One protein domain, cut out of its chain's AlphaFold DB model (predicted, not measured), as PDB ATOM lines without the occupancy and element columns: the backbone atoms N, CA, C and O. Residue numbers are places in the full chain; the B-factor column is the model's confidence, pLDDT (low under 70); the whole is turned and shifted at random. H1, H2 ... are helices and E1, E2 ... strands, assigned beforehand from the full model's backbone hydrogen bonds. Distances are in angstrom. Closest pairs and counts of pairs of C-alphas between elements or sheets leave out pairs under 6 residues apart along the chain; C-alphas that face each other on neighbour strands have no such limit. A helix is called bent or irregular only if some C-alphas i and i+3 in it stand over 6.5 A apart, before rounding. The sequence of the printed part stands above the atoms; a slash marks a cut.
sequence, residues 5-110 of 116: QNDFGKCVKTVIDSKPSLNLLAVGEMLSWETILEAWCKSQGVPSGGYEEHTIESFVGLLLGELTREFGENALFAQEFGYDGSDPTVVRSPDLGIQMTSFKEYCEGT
ATOM      1  N   GLN A   5     211.445 209.365  96.134       92.88
ATOM      2  CA  GLN A   5     212.173 210.199  95.178       92.88
ATOM      3  C   GLN A   5     211.527 211.577  95.025       92.88
ATOM      4  O   GLN A   5     212.243 212.572  94.897       92.88
ATOM      5  N   ASN A   6     210.196 211.643  95.083       94.00
ATOM      6  CA  ASN A   6     209.455 212.887  94.890       94.00
ATOM      7  C   ASN A   6     209.229 213.687  96.186       94.00
ATOM      8  O   ASN A   6     209.182 214.921  96.150       94.00
ATOM      9  N   ASP A   7     209.111 213.022  97.338       95.56
ATOM     10  CA  ASP A   7     208.642 213.671  98.565       95.56
ATOM     11  C   ASP A   7     209.690 213.812  99.661       95.56
ATOM     12  O   ASP A   7     209.677 214.806 100.393       95.56
ATOM     13  N   PHE A   8     210.618 212.860  99.787       96.06
ATOM     14  CA  PHE A   8     211.462 212.782 100.982       96.06
ATOM     15  C   PHE A   8     212.346 214.023 101.170       96.06
ATOM     16  O   PHE A   8     212.570 214.468 102.296       96.06
ATOM     17  N   GLY A   9     212.776 214.659 100.074       97.00
ATOM     18  CA  GLY A   9     213.529 215.915 100.125       97.00
ATOM     19  C   GLY A   9     212.782 217.053 100.834       97.00
ATOM     20  O   GLY A   9     213.401 217.820 101.574       97.00
ATOM     21  N   LYS A  10     211.451 217.137 100.677       96.31
ATOM     22  CA  LYS A  10     210.610 218.134 101.362       96.31
ATOM     23  C   LYS A  10     210.601 217.873 102.873       96.31
ATOM     24  O   LYS A  10     210.798 218.802 103.650       96.31
ATOM     25  N   CYS A  11     210.458 216.610 103.283       97.25
ATOM     26  CA  CYS A  11     210.523 216.192 104.687       97.25
ATOM     27  C   CYS A  11     211.873 216.547 105.322       97.25
ATOM     28  O   CYS A  11     211.910 217.166 106.385       97.25
ATOM     29  N   VAL A  12     212.980 216.218 104.648       97.31
ATOM     30  CA  VAL A  12     214.337 216.529 105.123       97.31
ATOM     31  C   VAL A  12     214.526 218.035 105.292       97.31
ATOM     32  O   VAL A  12     215.028 218.479 106.324       97.31
ATOM     33  N   LYS A  13     214.088 218.834 104.312       97.12
ATOM     34  CA  LYS A  13     214.171 220.295 104.393       97.12
ATOM     35  C   LYS A  13     213.405 220.840 105.602       97.12
ATOM     36  O   LYS A  13     213.962 221.642 106.347       97.12
ATOM     37  N   THR A  14     212.188 220.355 105.846       96.75
ATOM     38  CA  THR A  14     211.395 220.752 107.017       96.75
ATOM     39  C   THR A  14     212.094 220.404 108.329       96.75
ATOM     40  O   THR A  14     212.126 221.236 109.231       96.75
ATOM     41  N   VAL A  15     212.691 219.213 108.447       96.69
ATOM     42  CA  VAL A  15     213.425 218.813 109.661       96.69
ATOM     43  C   VAL A  15     214.633 219.720 109.907       96.69
ATOM     44  O   VAL A  15     214.845 220.140 111.041       96.69
ATOM     45  N   ILE A  16     215.385 220.076 108.858       97.12
ATOM     46  CA  ILE A  16     216.541 220.984 108.958       97.12
ATOM     47  C   ILE A  16     216.130 222.377 109.456       97.12
ATOM     48  O   ILE A  16     216.846 222.977 110.255       97.12
ATOM     49  N   ASP A  17     214.990 222.889 108.991       96.94
ATOM     50  CA  ASP A  17     214.501 224.228 109.349       96.94
ATOM     51  C   ASP A  17     213.749 224.263 110.691       96.94
ATOM     52  O   ASP A  17     213.400 225.335 111.194       96.94
ATOM     53  N   SER A  18     213.478 223.096 111.273       95.69
ATOM     54  CA  SER A  18     212.721 222.961 112.510       95.69
ATOM     55  C   SER A  18     213.591 223.123 113.752       95.69
ATOM     56  O   SER A  18     214.822 223.119 113.719       95.69
ATOM     57  N   LYS A  19     212.930 223.262 114.905       94.06
ATOM     58  CA  LYS A  19     213.621 223.209 116.195       94.06
ATOM     59  C   LYS A  19     214.217 221.811 116.413       94.06
ATOM     60  O   LYS A  19     213.633 220.829 115.950       94.06
ATOM     61  N   PRO A  20     215.328 221.708 117.165       94.50
ATOM     62  CA  PRO A  20     215.850 220.420 117.607       94.50
ATOM     63  C   PRO A  20     214.772 219.557 118.272       94.50
ATOM     64  O   PRO A  20     213.833 220.085 118.874       94.50
ATOM     65  N   SER A  21     214.962 218.239 118.196       93.38
ATOM     66  CA  SER A  21     214.070 217.222 118.773       93.38
ATOM     67  C   SER A  21     212.716 217.053 118.070       93.38
ATOM     68  O   SER A  21     211.800 216.479 118.652       93.38
ATOM     69  N   LEU A  22     212.576 217.517 116.824       96.19
ATOM     70  CA  LEU A  22     211.445 217.134 115.981       96.19
ATOM     71  C   LEU A  22     211.598 215.676 115.524       96.19
ATOM     72  O   LEU A  22     212.528 215.354 114.786       96.19
ATOM     73  N   ASN A  23     210.641 214.827 115.897       95.94
ATOM     74  CA  ASN A  23     210.542 213.451 115.419       95.94
ATOM     75  C   ASN A  23     209.483 213.381 114.311       95.94
ATOM     76  O   ASN A  23     208.286 213.378 114.586       95.94
ATOM     77  N   LEU A  24     209.919 213.376 113.049       96.75
ATOM     78  CA  LEU A  24     209.026 213.326 111.889       96.75
ATOM     79  C   LEU A  24     208.891 211.893 111.361       96.75
ATOM     80  O   LEU A  24     209.873 211.309 110.903       96.75
ATOM     81  N   LEU A  25     207.660 211.384 111.307       95.75
ATOM     82  CA  LEU A  25     207.304 210.237 110.478       95.75
ATOM     83  C   LEU A  25     206.960 210.721 109.059       95.75
ATOM     84  O   LEU A  25     205.931 211.364 108.815       95.75
ATOM     85  N   ALA A  26     207.845 210.416 108.109       95.62
ATOM     86  CA  ALA A  26     207.672 210.758 106.701       95.62
ATOM     87  C   ALA A  26     206.636 209.834 106.038       95.62
ATOM     88  O   ALA A  26     206.971 208.786 105.490       95.62
ATOM     89  N   VAL A  27     205.360 210.214 106.112       94.31
ATOM     90  CA  VAL A  27     204.239 209.431 105.584       94.31
ATOM     91  C   VAL A  27     203.229 210.332 104.887       94.31
ATOM     92  O   VAL A  27     202.871 211.375 105.424       94.31
ATOM     93  N   GLY A  28     202.770 209.936 103.698       90.88
ATOM     94  CA  GLY A  28     201.651 210.587 103.012       90.88
ATOM     95  C   GLY A  28     200.309 210.050 103.487       90.88
ATOM     96  O   GLY A  28     199.485 210.798 104.000       90.88
ATOM     97  N   GLU A  29     200.123 208.735 103.379       91.62
ATOM     98  CA  GLU A  29     198.869 208.067 103.745       91.62
ATOM     99  C   GLU A  29     199.117 206.812 104.586       91.62
ATOM    100  O   GLU A  29     200.074 206.069 104.347       91.62
ATOM    101  N   MET A  30     198.230 206.556 105.548       89.62
ATOM    102  CA  MET A  30     198.144 205.290 106.278       89.62
ATOM    103  C   MET A  30     196.962 204.513 105.702       89.62
ATOM    104  O   MET A  30     195.819 204.930 105.865       89.62
ATOM    105  N   LEU A  31     197.243 203.429 104.985       91.81
ATOM    106  CA  LEU A  31     196.249 202.667 104.230       91.81
ATOM    107  C   LEU A  31     196.211 201.224 104.727       91.81
ATOM    108  O   LEU A  31     197.230 200.699 105.174       91.81
ATOM    109  N   SER A  32     195.044 200.588 104.623       90.94
ATOM    110  CA  SER A  32     194.922 199.149 104.856       90.94
ATOM    111  C   SER A  32     195.535 198.357 103.696       90.94
ATOM    112  O   SER A  32     195.679 198.879 102.584       90.94
ATOM    113  N   TRP A  33     195.856 197.083 103.930       90.19
ATOM    114  CA  TRP A  33     196.363 196.191 102.885       90.19
ATOM    115  C   TRP A  33     195.387 196.040 101.718       90.19
ATOM    116  O   TRP A  33     195.808 196.062 100.564       90.19
ATOM    117  N   GLU A  34     194.088 195.963 101.993       92.69
ATOM    118  CA  GLU A  34     193.044 195.888 100.967       92.69
ATOM    119  C   GLU A  34     193.044 197.140 100.090       92.69
ATOM    120  O   GLU A  34     192.988 197.035  98.868       92.69
ATOM    121  N   THR A  35     193.180 198.320 100.703       93.94
ATOM    122  CA  THR A  35     193.193 199.597  99.976       93.94
ATOM    123  C   THR A  35     194.440 199.716  99.097       93.94
ATOM    124  O   THR A  35     194.367 200.183  97.959       93.94
ATOM    125  N   ILE A  36     195.588 199.258  99.608       93.69
ATOM    126  CA  ILE A  36     196.849 199.182  98.861       93.69
ATOM    127  C   ILE A  36     196.697 198.249  97.651       93.69
ATOM    128  O   ILE A  36     196.997 198.643  96.522       93.69
ATOM    129  N   LEU A  37     196.198 197.030  97.861       94.69
ATOM    130  CA  LEU A  37     196.036 196.041  96.796       94.69
ATOM    131  C   LEU A  37     195.021 196.486  95.745       94.69
ATOM    132  O   LEU A  37     195.279 196.316  94.556       94.69
ATOM    133  N   GLU A  38     193.901 197.084  96.151       95.00
ATOM    134  CA  GLU A  38     192.895 197.615  95.231       95.00
ATOM    135  C   GLU A  38     193.477 198.730  94.351       95.00
ATOM    136  O   GLU A  38     193.341 198.690  93.124       95.00
ATOM    137  N   ALA A  39     194.167 199.702  94.960       94.81
ATOM    138  CA  ALA A  39     194.790 200.805  94.236       94.81
ATOM    139  C   ALA A  39     195.841 200.301  93.236       94.81
ATOM    140  O   ALA A  39     195.847 200.723  92.075       94.81
ATOM    141  N   TRP A  40     196.687 199.357  93.660       95.50
ATOM    142  CA  TRP A  40     197.685 198.747  92.791       95.50
ATOM    143  C   TRP A  40     197.032 197.957  91.649       95.50
ATOM    144  O   TRP A  40     197.315 198.238  90.485       95.50
ATOM    145  N   CYS A  41     196.083 197.061  91.937       95.62
ATOM    146  CA  CYS A  41     195.404 196.250  90.920       95.62
ATOM    147  C   CYS A  41     194.745 197.117  89.846       95.62
ATOM    148  O   CYS A  41     194.945 196.899  88.649       95.62
ATOM    149  N   LYS A  42     194.029 198.161  90.274       95.75
ATOM    150  CA  LYS A  42     193.394 199.123  89.374       95.75
ATOM    151  C   LYS A  42     194.408 199.829  88.473       95.75
ATOM    152  O   LYS A  42     194.136 199.995  87.288       95.75
ATOM    153  N   SER A  43     195.556 200.232  89.018       95.62
ATOM    154  CA  SER A  43     196.607 200.910  88.246       95.62
ATOM    155  C   SER A  43     197.290 199.992  87.224       95.62
ATOM    156  O   SER A  43     197.637 200.445  86.139       95.62
ATOM    157  N   GLN A  44     197.433 198.700  87.542       95.50
ATOM    158  CA  GLN A  44     198.136 197.727  86.700       95.50
ATOM    159  C   GLN A  44     197.205 196.934  85.768       95.50
ATOM    160  O   GLN A  44     197.668 196.104  84.988       95.50
ATOM    161  N   GLY A  45     195.889 197.160  85.836       94.38
ATOM    162  CA  GLY A  45     194.904 196.384  85.076       94.38
ATOM    163  C   GLY A  45     194.770 194.929  85.545       94.38
ATOM    164  O   GLY A  45     194.298 194.082  84.786       94.38
ATOM    165  N   VAL A  46     195.173 194.630  86.783       94.69
ATOM    166  CA  VAL A  46     195.017 193.309  87.401       94.69
ATOM    167  C   VAL A  46     193.587 193.193  87.956       94.69
ATOM    168  O   VAL A  46     193.146 194.106  88.653       94.69
ATOM    169  N   PRO A  47     192.831 192.110  87.674       92.25
ATOM    170  CA  PRO A  47     191.413 192.029  88.045       92.25
ATOM    171  C   PRO A  47     191.134 192.111  89.551       92.25
ATOM    172  O   PRO A  47     190.150 192.723  89.961       92.25
ATOM    173  N   SER A  48     191.976 191.477  90.366       89.69
ATOM    174  CA  SER A  48     191.868 191.486  91.826       89.69
ATOM    175  C   SER A  48     193.182 191.046  92.465       89.69
ATOM    176  O   SER A  48     193.899 190.226  91.893       89.69
ATOM    177  N   GLY A  49     193.438 191.523  93.679       87.25
ATOM    178  CA  GLY A  49     194.558 191.111  94.520       87.25
ATOM    179  C   GLY A  49     194.064 190.724  95.908       87.25
ATOM    180  O   GLY A  49     192.973 191.115  96.320       87.25
ATOM    181  N   GLY A  50     194.868 189.944  96.618       89.38
ATOM    182  CA  GLY A  50     194.619 189.539  97.996       89.38
ATOM    183  C   GLY A  50     195.944 189.344  98.719       89.38
ATOM    184  O   GLY A  50     196.996 189.285  98.084       89.38
ATOM    185  N   TYR A  51     195.882 189.254 100.041       87.56
ATOM    186  CA  TYR A  51     197.021 188.872 100.861       87.56
ATOM    187  C   TYR A  51     196.651 187.665 101.721       87.56
ATOM    188  O   TYR A  51     195.484 187.461 102.058       87.56
ATOM    189  N   GLU A  52     197.659 186.869 102.052       86.81
ATOM    190  CA  GLU A  52     197.563 185.787 103.023       86.81
ATOM    191  C   GLU A  52     198.437 186.156 104.220       86.81
ATOM    192  O   GLU A  52     199.564 186.631 104.063       86.81
ATOM    193  N   GLU A  53     197.899 185.988 105.424       87.25
ATOM    194  CA  GLU A  53     198.668 186.209 106.644       87.25
ATOM    195  C   GLU A  53     199.668 185.068 106.858       87.25
ATOM    196  O   GLU A  53     199.362 183.890 106.669       87.25
ATOM    197  N   HIS A  54     200.872 185.415 107.304       84.50
ATOM    198  CA  HIS A  54     201.937 184.458 107.579       84.50
ATOM    199  C   HIS A  54     202.534 184.688 108.966       84.50
ATOM    200  O   HIS A  54     202.595 185.818 109.451       84.50
ATOM    201  N   THR A  55     203.025 183.616 109.593       86.31
ATOM    202  CA  THR A  55     203.877 183.740 110.784       86.31
ATOM    203  C   THR A  55     205.275 184.211 110.388       86.31
ATOM    204  O   THR A  55     205.689 184.029 109.239       86.31
ATOM    205  N   ILE A  56     206.042 184.749 111.344       82.50
ATOM    206  CA  ILE A  56     207.450 185.106 111.107       82.50
ATOM    207  C   ILE A  56     208.231 183.886 110.616       82.50
ATOM    208  O   ILE A  56     209.018 184.004 109.688       82.50
ATOM    209  N   GLU A  57     208.010 182.705 111.191       82.81
ATOM    210  CA  GLU A  57     208.727 181.486 110.807       82.81
ATOM    211  C   GLU A  57     208.433 181.089 109.358       82.81
ATOM    212  O   GLU A  57     209.353 180.731 108.623       82.81
ATOM    213  N   SER A  58     207.168 181.197 108.935       84.38
ATOM    214  CA  SER A  58     206.768 180.980 107.542       84.38
ATOM    215  C   SER A  58     207.419 182.019 106.626       84.38
ATOM    216  O   SER A  58     208.010 181.667 105.609       84.38
ATOM    217  N   PHE A  59     207.395 183.293 107.024       80.56
ATOM    218  CA  PHE A  59     207.981 184.401 106.271       80.56
ATOM    219  C   PHE A  59     209.508 184.274 106.117       80.56
ATOM    220  O   PHE A  59     210.029 184.441 105.017       80.56
ATOM    221  N   VAL A  60     210.220 183.874 107.179       79.94
ATOM    222  CA  VAL A  60     211.667 183.567 107.183       79.94
ATOM    223  C   VAL A  60     212.018 182.440 106.218       79.94
ATOM    224  O   VAL A  60     213.084 182.472 105.610       79.94
ATOM    225  N   GLY A  61     211.124 181.472 106.025       77.88
ATOM    226  CA  GLY A  61     211.301 180.427 105.018       77.88
ATOM    227  C   GLY A  61     211.158 180.915 103.570       77.88
ATOM    228  O   GLY A  61     211.698 180.274 102.671       77.88
ATOM    229  N   LEU A  62     210.449 182.028 103.332       75.75
ATOM    230  CA  LEU A  62     210.148 182.549 101.990       75.75
ATOM    231  C   LEU A  62     211.246 183.458 101.425       75.75
ATOM    232  O   LEU A  62     211.420 183.518 100.208       75.75
ATOM    233  N   LEU A  63     211.991 184.160 102.280       67.56
ATOM    234  CA  LEU A  63     213.043 185.090 101.863       67.56
ATOM    235  C   LEU A  63     214.404 184.623 102.392       67.56
ATOM    236  O   LEU A  63     214.578 184.346 103.579       67.56
ATOM    237  N   LEU A  64     215.392 184.542 101.501       66.44
ATOM    238  CA  LEU A  64     216.729 184.049 101.822       66.44
ATOM    239  C   LEU A  64     217.518 185.085 102.645       66.44
ATOM    240  O   LEU A  64     217.983 186.079 102.092       66.44
ATOM    241  N   GLY A  65     217.735 184.820 103.939       70.44
ATOM    242  CA  GLY A  65     218.750 185.513 104.747       70.44
ATOM    243  C   GLY A  65     218.290 186.006 106.121       70.44
ATOM    244  O   GLY A  65     217.127 185.906 106.495       70.44
ATOM    245  N   GLU A  66     219.239 186.552 106.884       69.44
ATOM    246  CA  GLU A  66     219.016 187.065 108.248       69.44
ATOM    247  C   GLU A  66     218.099 188.303 108.279       69.44
ATOM    248  O   GLU A  66     217.352 188.487 109.238       69.44
ATOM    249  N   LEU A  67     218.061 189.083 107.189       75.62
ATOM    250  CA  LEU A  67     217.192 190.259 107.046       75.62
ATOM    251  C   LEU A  67     215.698 189.912 107.126       75.62
ATOM    252  O   LEU A  67     214.889 190.747 107.521       75.62
ATOM    253  N   THR A  68     215.307 188.683 106.784       79.69
ATOM    254  CA  THR A  68     213.893 188.294 106.776       79.69
ATOM    255  C   THR A  68     213.273 188.319 108.168       79.69
ATOM    256  O   THR A  68     212.107 188.682 108.325       79.69
ATOM    257  N   ARG A  69     214.056 187.958 109.191       83.75
ATOM    258  CA  ARG A  69     213.597 188.011 110.579       83.75
ATOM    259  C   ARG A  69     213.375 189.455 111.017       83.75
ATOM    260  O   ARG A  69     212.317 189.745 111.563       83.75
ATOM    261  N   GLU A  70     214.316 190.347 110.709       86.44
ATOM    262  CA  GLU A  70     214.196 191.774 111.030       86.44
ATOM    263  C   GLU A  70     212.957 192.402 110.375       86.44
ATOM    264  O   GLU A  70     212.223 193.141 111.029       86.44
ATOM    265  N   PHE A  71     212.660 192.063 109.114       85.25
ATOM    266  CA  PHE A  71     211.433 192.512 108.446       85.25
ATOM    267  C   PHE A  71     210.163 191.984 109.122       85.25
ATOM    268  O   PHE A  71     209.220 192.750 109.325       85.25
ATOM    269  N   GLY A  72     210.126 190.697 109.481       86.50
ATOM    270  CA  GLY A  72     208.981 190.104 110.175       86.50
ATOM    271  C   GLY A  72     208.732 190.746 111.542       86.50
ATOM    272  O   GLY A  72     207.599 191.087 111.876       86.50
ATOM    273  N   GLU A  73     209.796 190.978 112.309       89.19
ATOM    274  CA  GLU A  73     209.730 191.656 113.606       89.19
ATOM    275  C   GLU A  73     209.312 193.128 113.462       89.19
ATOM    276  O   GLU A  73     208.483 193.607 114.236       89.19
ATOM    277  N   ASN A  74     209.800 193.836 112.437       89.38
ATOM    278  CA  ASN A  74     209.365 195.199 112.131       89.38
ATOM    279  C   ASN A  74     207.870 195.267 111.779       89.38
ATOM    280  O   ASN A  74     207.170 196.157 112.262       89.38
ATOM    281  N   ALA A  75     207.375 194.320 110.978       88.00
ATOM    282  CA  ALA A  75     205.962 194.240 110.629       88.00
ATOM    283  C   ALA A  75     205.084 193.981 111.864       88.00
ATOM    284  O   ALA A  75     204.075 194.666 112.030       88.00
ATOM    285  N   LEU A  76     205.486 193.066 112.759       90.50
ATOM    286  CA  LEU A  76     204.772 192.837 114.022       90.50
ATOM    287  C   LEU A  76     204.775 194.080 114.915       90.50
ATOM    288  O   LEU A  76     203.726 194.464 115.428       90.50
ATOM    289  N   PHE A  77     205.925 194.746 115.061       92.19
ATOM    290  CA  PHE A  77     206.008 195.994 115.816       92.19
ATOM    291  C   PHE A  77     205.046 197.047 115.254       92.19
ATOM    292  O   PHE A  77     204.297 197.666 116.005       92.19
ATOM    293  N   ALA A  78     205.024 197.230 113.930       90.81
ATOM    294  CA  ALA A  78     204.143 198.198 113.287       90.81
ATOM    295  C   ALA A  78     202.654 197.827 113.409       90.81
ATOM    296  O   ALA A  78     201.815 198.724 113.473       90.81
ATOM    297  N   GLN A  79     202.310 196.537 113.457       88.88
ATOM    298  CA  GLN A  79     200.938 196.082 113.702       88.88
ATOM    299  C   GLN A  79     200.482 196.355 115.139       88.88
ATOM    300  O   GLN A  79     199.343 196.766 115.342       88.88
ATOM    301  N   GLU A  80     201.354 196.132 116.124       92.88
ATOM    302  CA  GLU A  80     201.014 196.307 117.539       92.88
ATOM    303  C   GLU A  80     201.053 197.780 117.969       92.88
ATOM    304  O   GLU A  80     200.142 198.257 118.644       92.88
ATOM    305  N   PHE A  81     202.085 198.516 117.549       94.12
ATOM    306  CA  PHE A  81     202.379 199.862 118.045       94.12
ATOM    307  C   PHE A  81     202.274 200.960 116.982       94.12
ATOM    308  O   PHE A  81     202.344 202.137 117.334       94.12
ATOM    309  N   GLY A  82     202.110 200.618 115.703       91.94
ATOM    310  CA  GLY A  82     202.236 201.569 114.595       91.94
ATOM    311  C   GLY A  82     203.694 201.871 114.225       91.94
ATOM    312  O   GLY A  82     204.628 201.596 114.974       91.94
ATOM    313  N   TYR A  83     203.908 202.480 113.053       90.50
ATOM    314  CA  TYR A  83     205.246 202.935 112.629       90.50
ATOM    315  C   TYR A  83     205.777 204.119 113.453       90.50
ATOM    316  O   TYR A  83     206.976 204.382 113.442       90.50
ATOM    317  N   ASP A  84     204.897 204.834 114.154       93.38
ATOM    318  CA  ASP A  84     205.241 205.860 115.143       93.38
ATOM    319  C   ASP A  84     205.489 205.271 116.542       93.38
ATOM    320  O   ASP A  84     205.798 206.016 117.470       93.38
ATOM    321  N   GLY A  85     205.366 203.948 116.720       94.38
ATOM    322  CA  GLY A  85     205.565 203.279 118.006       94.38
ATOM    323  C   GLY A  85     204.601 203.754 119.096       94.38
ATOM    324  O   GLY A  85     204.911 203.622 120.278       94.38
ATOM    325  N   SER A  86     203.466 204.351 118.712       93.38
ATOM    326  CA  SER A  86     202.520 205.020 119.610       93.38
ATOM    327  C   SER A  86     203.132 206.182 120.410       93.38
ATOM    328  O   SER A  86     202.577 206.586 121.434       93.38
ATOM    329  N   ASP A  87     204.261 206.738 119.955       95.19
ATOM    330  CA  ASP A  87     204.896 207.901 120.572       95.19
ATOM    331  C   ASP A  87     204.105 209.179 120.224       95.19
ATOM    332  O   ASP A  87     204.078 209.598 119.063       95.19
ATOM    333  N   PRO A  88     203.481 209.852 121.211       94.00
ATOM    334  CA  PRO A  88     202.671 211.043 120.961       94.00
ATOM    335  C   PRO A  88     203.497 212.267 120.532       94.00
ATOM    336  O   PRO A  88     202.922 213.296 120.183       94.00
ATOM    337  N   THR A  89     204.829 212.200 120.608       95.38
ATOM    338  CA  THR A  89     205.730 213.272 120.166       95.38
ATOM    339  C   THR A  89     206.071 213.190 118.680       95.38
ATOM    340  O   THR A  89     206.602 214.156 118.125       95.38
ATOM    341  N   VAL A  90     205.763 212.065 118.027       96.50
ATOM    342  CA  VAL A  90     205.978 211.884 116.593       96.50
ATOM    343  C   VAL A  90     204.914 212.654 115.819       96.50
ATOM    344  O   VAL A  90     203.715 212.470 116.015       96.50
ATOM    345  N   VAL A  91     205.359 213.508 114.899       96.00
ATOM    346  CA  VAL A  91     204.481 214.248 113.984       96.00
ATOM    347  C   VAL A  91     204.521 213.631 112.596       96.00
ATOM    348  O   VAL A  91     205.544 213.079 112.183       96.00
ATOM    349  N   ARG A  92     203.426 213.737 111.841       95.19
ATOM    350  CA  ARG A  92     203.352 213.224 110.470       95.19
ATOM    351  C   ARG A  92     203.538 214.360 109.475       95.19
ATOM    352  O   ARG A  92     203.300 215.528 109.769       95.19
ATOM    353  N   SER A  93     203.963 214.018 108.262       95.81
ATOM    354  CA  SER A  93     204.216 215.016 107.207       95.81
ATOM    355  C   SER A  93     203.011 215.938 106.923       95.81
ATOM    356  O   SER A  93     203.224 217.152 106.844       95.81
ATOM    357  N   PRO A  94     201.754 215.444 106.876       92.31
ATOM    358  CA  PRO A  94     200.577 216.297 106.708       92.31
ATOM    359  C   PRO A  94     200.346 217.285 107.861       92.31
ATOM    360  O   PRO A  94     199.894 218.399 107.613       92.31
ATOM    361  N   ASP A  95     200.709 216.927 109.099       93.00
ATOM    362  CA  ASP A  95     200.557 217.801 110.277       93.00
ATOM    363  C   ASP A  95     201.474 219.031 110.196       93.00
ATOM    364  O   ASP A  95     201.192 220.080 110.775       93.00
ATOM    365  N   LEU A  96     202.569 218.912 109.439       94.44
ATOM    366  CA  LEU A  96     203.502 219.993 109.132       94.44
ATOM    367  C   LEU A  96     203.173 220.710 107.810       94.44
ATOM    368  O   LEU A  96     203.959 221.536 107.348       94.44
ATOM    369  N   GLY A  97     202.039 220.389 107.179       94.50
ATOM    370  CA  GLY A  97     201.623 220.962 105.898       94.50
ATOM    371  C   GLY A  97     202.444 220.481 104.698       94.50
ATOM    372  O   GLY A  97     202.418 221.116 103.643       94.50
ATOM    373  N   ILE A  98     203.187 219.380 104.836       95.81
ATOM    374  CA  ILE A  98     203.966 218.806 103.739       95.81
ATOM    375  C   ILE A  98     203.027 217.968 102.874       95.81
ATOM    376  O   ILE A  98     202.538 216.920 103.297       95.81
ATOM    377  N   GLN A  99     202.798 218.422 101.643       94.44
ATOM    378  CA  GLN A  99     202.038 217.660 100.662       94.44
ATOM    379  C   GLN A  99     202.895 216.524 100.091       94.44
ATOM    380  O   GLN A  99     203.898 216.762  99.404       94.44
ATOM    381  N   MET A 100     202.458 215.301 100.385       95.38
ATOM    382  CA  MET A 100     203.040 214.045  99.919       95.38
ATOM    383  C   MET A 100     202.251 213.513  98.718       95.38
ATOM    384  O   MET A 100     201.062 213.802  98.580       95.38
ATOM    385  N   THR A 101     202.903 212.713  97.884       96.00
ATOM    386  CA  THR A 101     202.277 211.955  96.796       96.00
ATOM    387  C   THR A 101     201.339 210.909  97.392       96.00
ATOM    388  O   THR A 101     201.729 210.164  98.300       96.00
ATOM    389  N   SER A 102     200.102 210.846  96.899       95.12
ATOM    390  CA  SER A 102     199.169 209.791  97.305       95.12
ATOM    391  C   SER A 102     199.631 208.432  96.778       95.12
ATOM    392  O   SER A 102     200.298 208.329  95.747       95.12
ATOM    393  N   PHE A 103     199.243 207.350  97.447       95.62
ATOM    394  CA  PHE A 103     199.579 206.004  96.996       95.62
ATOM    395  C   PHE A 103     198.984 205.698  95.616       95.62
ATOM    396  O   PHE A 103     199.600 205.012  94.804       95.62
ATOM    397  N   LYS A 104     197.809 206.262  95.314       95.12
ATOM    398  CA  LYS A 104     197.197 206.163  93.989       95.12
ATOM    399  C   LYS A 104     198.079 206.804  92.911       95.12
ATOM    400  O   LYS A 104     198.358 206.153  91.909       95.12
ATOM    401  N   GLU A 105     198.520 208.045  93.117       95.38
ATOM    402  CA  GLU A 105     199.407 208.747  92.175       95.38
ATOM    403  C   GLU A 105     200.739 208.008  92.011       95.38
ATOM    404  O   GLU A 105     201.221 207.845  90.890       95.38
ATOM    405  N   TYR A 106     201.299 207.492  93.111       95.56
ATOM    406  CA  TYR A 106     202.504 206.664  93.078       95.56
ATOM    407  C   TYR A 106     202.318 205.427  92.190       95.56
ATOM    408  O   TYR A 106     203.162 205.142  91.337       95.56
ATOM    409  N   CYS A 107     201.200 204.716  92.345       95.31
ATOM    410  CA  CYS A 107     200.879 203.541  91.539       95.31
ATOM    411  C   CYS A 107     200.695 203.869  90.048       95.31
ATOM    412  O   CYS A 107     201.140 203.106  89.195       95.31
ATOM    413  N   GLU A 108     200.070 205.002  89.721       94.31
ATOM    414  CA  GLU A 108     199.871 205.454  88.336       94.31
ATOM    415  C   GLU A 108     201.186 205.897  87.664       94.31
ATOM    416  O   GLU A 108     201.338 205.745  86.451       94.31
ATOM    417  N   GLY A 109     202.139 206.432  88.434       93.69
ATOM    418  CA  GLY A 109     203.434 206.913  87.936       93.69
ATOM    419  C   GLY A 109     204.569 205.882  87.938       93.69
ATOM    420  O   GLY A 109     205.607 206.120  87.318       93.69
ATOM    421  N   THR A 110     204.402 204.746  88.620       94.69
ATOM    422  CA  THR A 110     205.465 203.747  88.813       94.69
ATOM    423  C   THR A 110     205.344 202.587  87.826       94.69
ATOM    424  O   THR A 110     204.270 202.037  87.599       94.69
TER     425      THR A 110
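AT A GLANCE: This is residues 5 to 110 of the 116 residues of the protein "NAD-dependent epimerase/dehydratase" of Talaromyces cellulolyticus (UniProt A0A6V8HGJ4). Look for an open frame of three groups round a hollow middle: H1 beside the small strand pair E1 and E2 with short H5, the side-by-side helices H2 and H6, and the helical hairpin of H3 and H4, whose turn, residues 62 to 67, sticks out. The printed part has 106 residues, in the order H1 E1 H2 H3 H4 E2 H5 H6, with a parallel sheet E1 = E2; it is mostly helix. It is loose, with a radius of gyration of the C-alphas of 16.6 A, and spans 44 by 33 by 23 A.

IN THESE COORDINATES: Find C-alpha 5 at (212.173, 210.199, 95.178); from there H1, residues 5 to 17, runs 20.1 A, irregular, with C-alphas 6 and 9 7.3 A apart. Next come E1, residues 23 to 25, and H2, residues 33 to 44, 16.4 A long. H3, residues 56 to 62, precedes H4, residues 67 to 81, 20.8 A long. E2 is residues 90 to 92, H5 93 to 96, and H6 103 to 109, ending at C-alpha 109 at (203.434, 206.913, 87.936).

HOW THE PARTS SIT: Look first at E1 and E2, parallel, with N 25 and O 91 2.8 A apart, within hydrogen-bond range; with H2, H3 and H4 between them along the chain they form a strand-helix-strand unit, two parallel neighbour strands joined through helices. H1 and H5 are close but not clearly touching, the C-alphas of Cys 11 and Ser 93 being closest at 6.9 A. H2 and H6 touch, closest at C-alphas 43 and 108, 5.6 A, at a shallow tilt of 19 degrees, the same way. H3 and H4, a helical hairpin, touch through residues 68 to 73 of H4 alone, closest at C-alphas 60 and 68, 5.2 A, at a steep tilt of 39 degrees, opposite ways. H2 and H4, for instance, are apart. Every O i to N i+4 pair is within hydrogen-bond range in H2, H3, H4 and H6; H1 has 7 of 9, and H5 is too short for one.

THE WHOLE: The C-alphas of Pro 20 and Pro 47, the two farthest apart, are 47.7 A apart. The printed part has no cut, and the link from H2 to H3 is long, with 11 residues. Look for pLDDT under 70 at residues 63, 64 and 66.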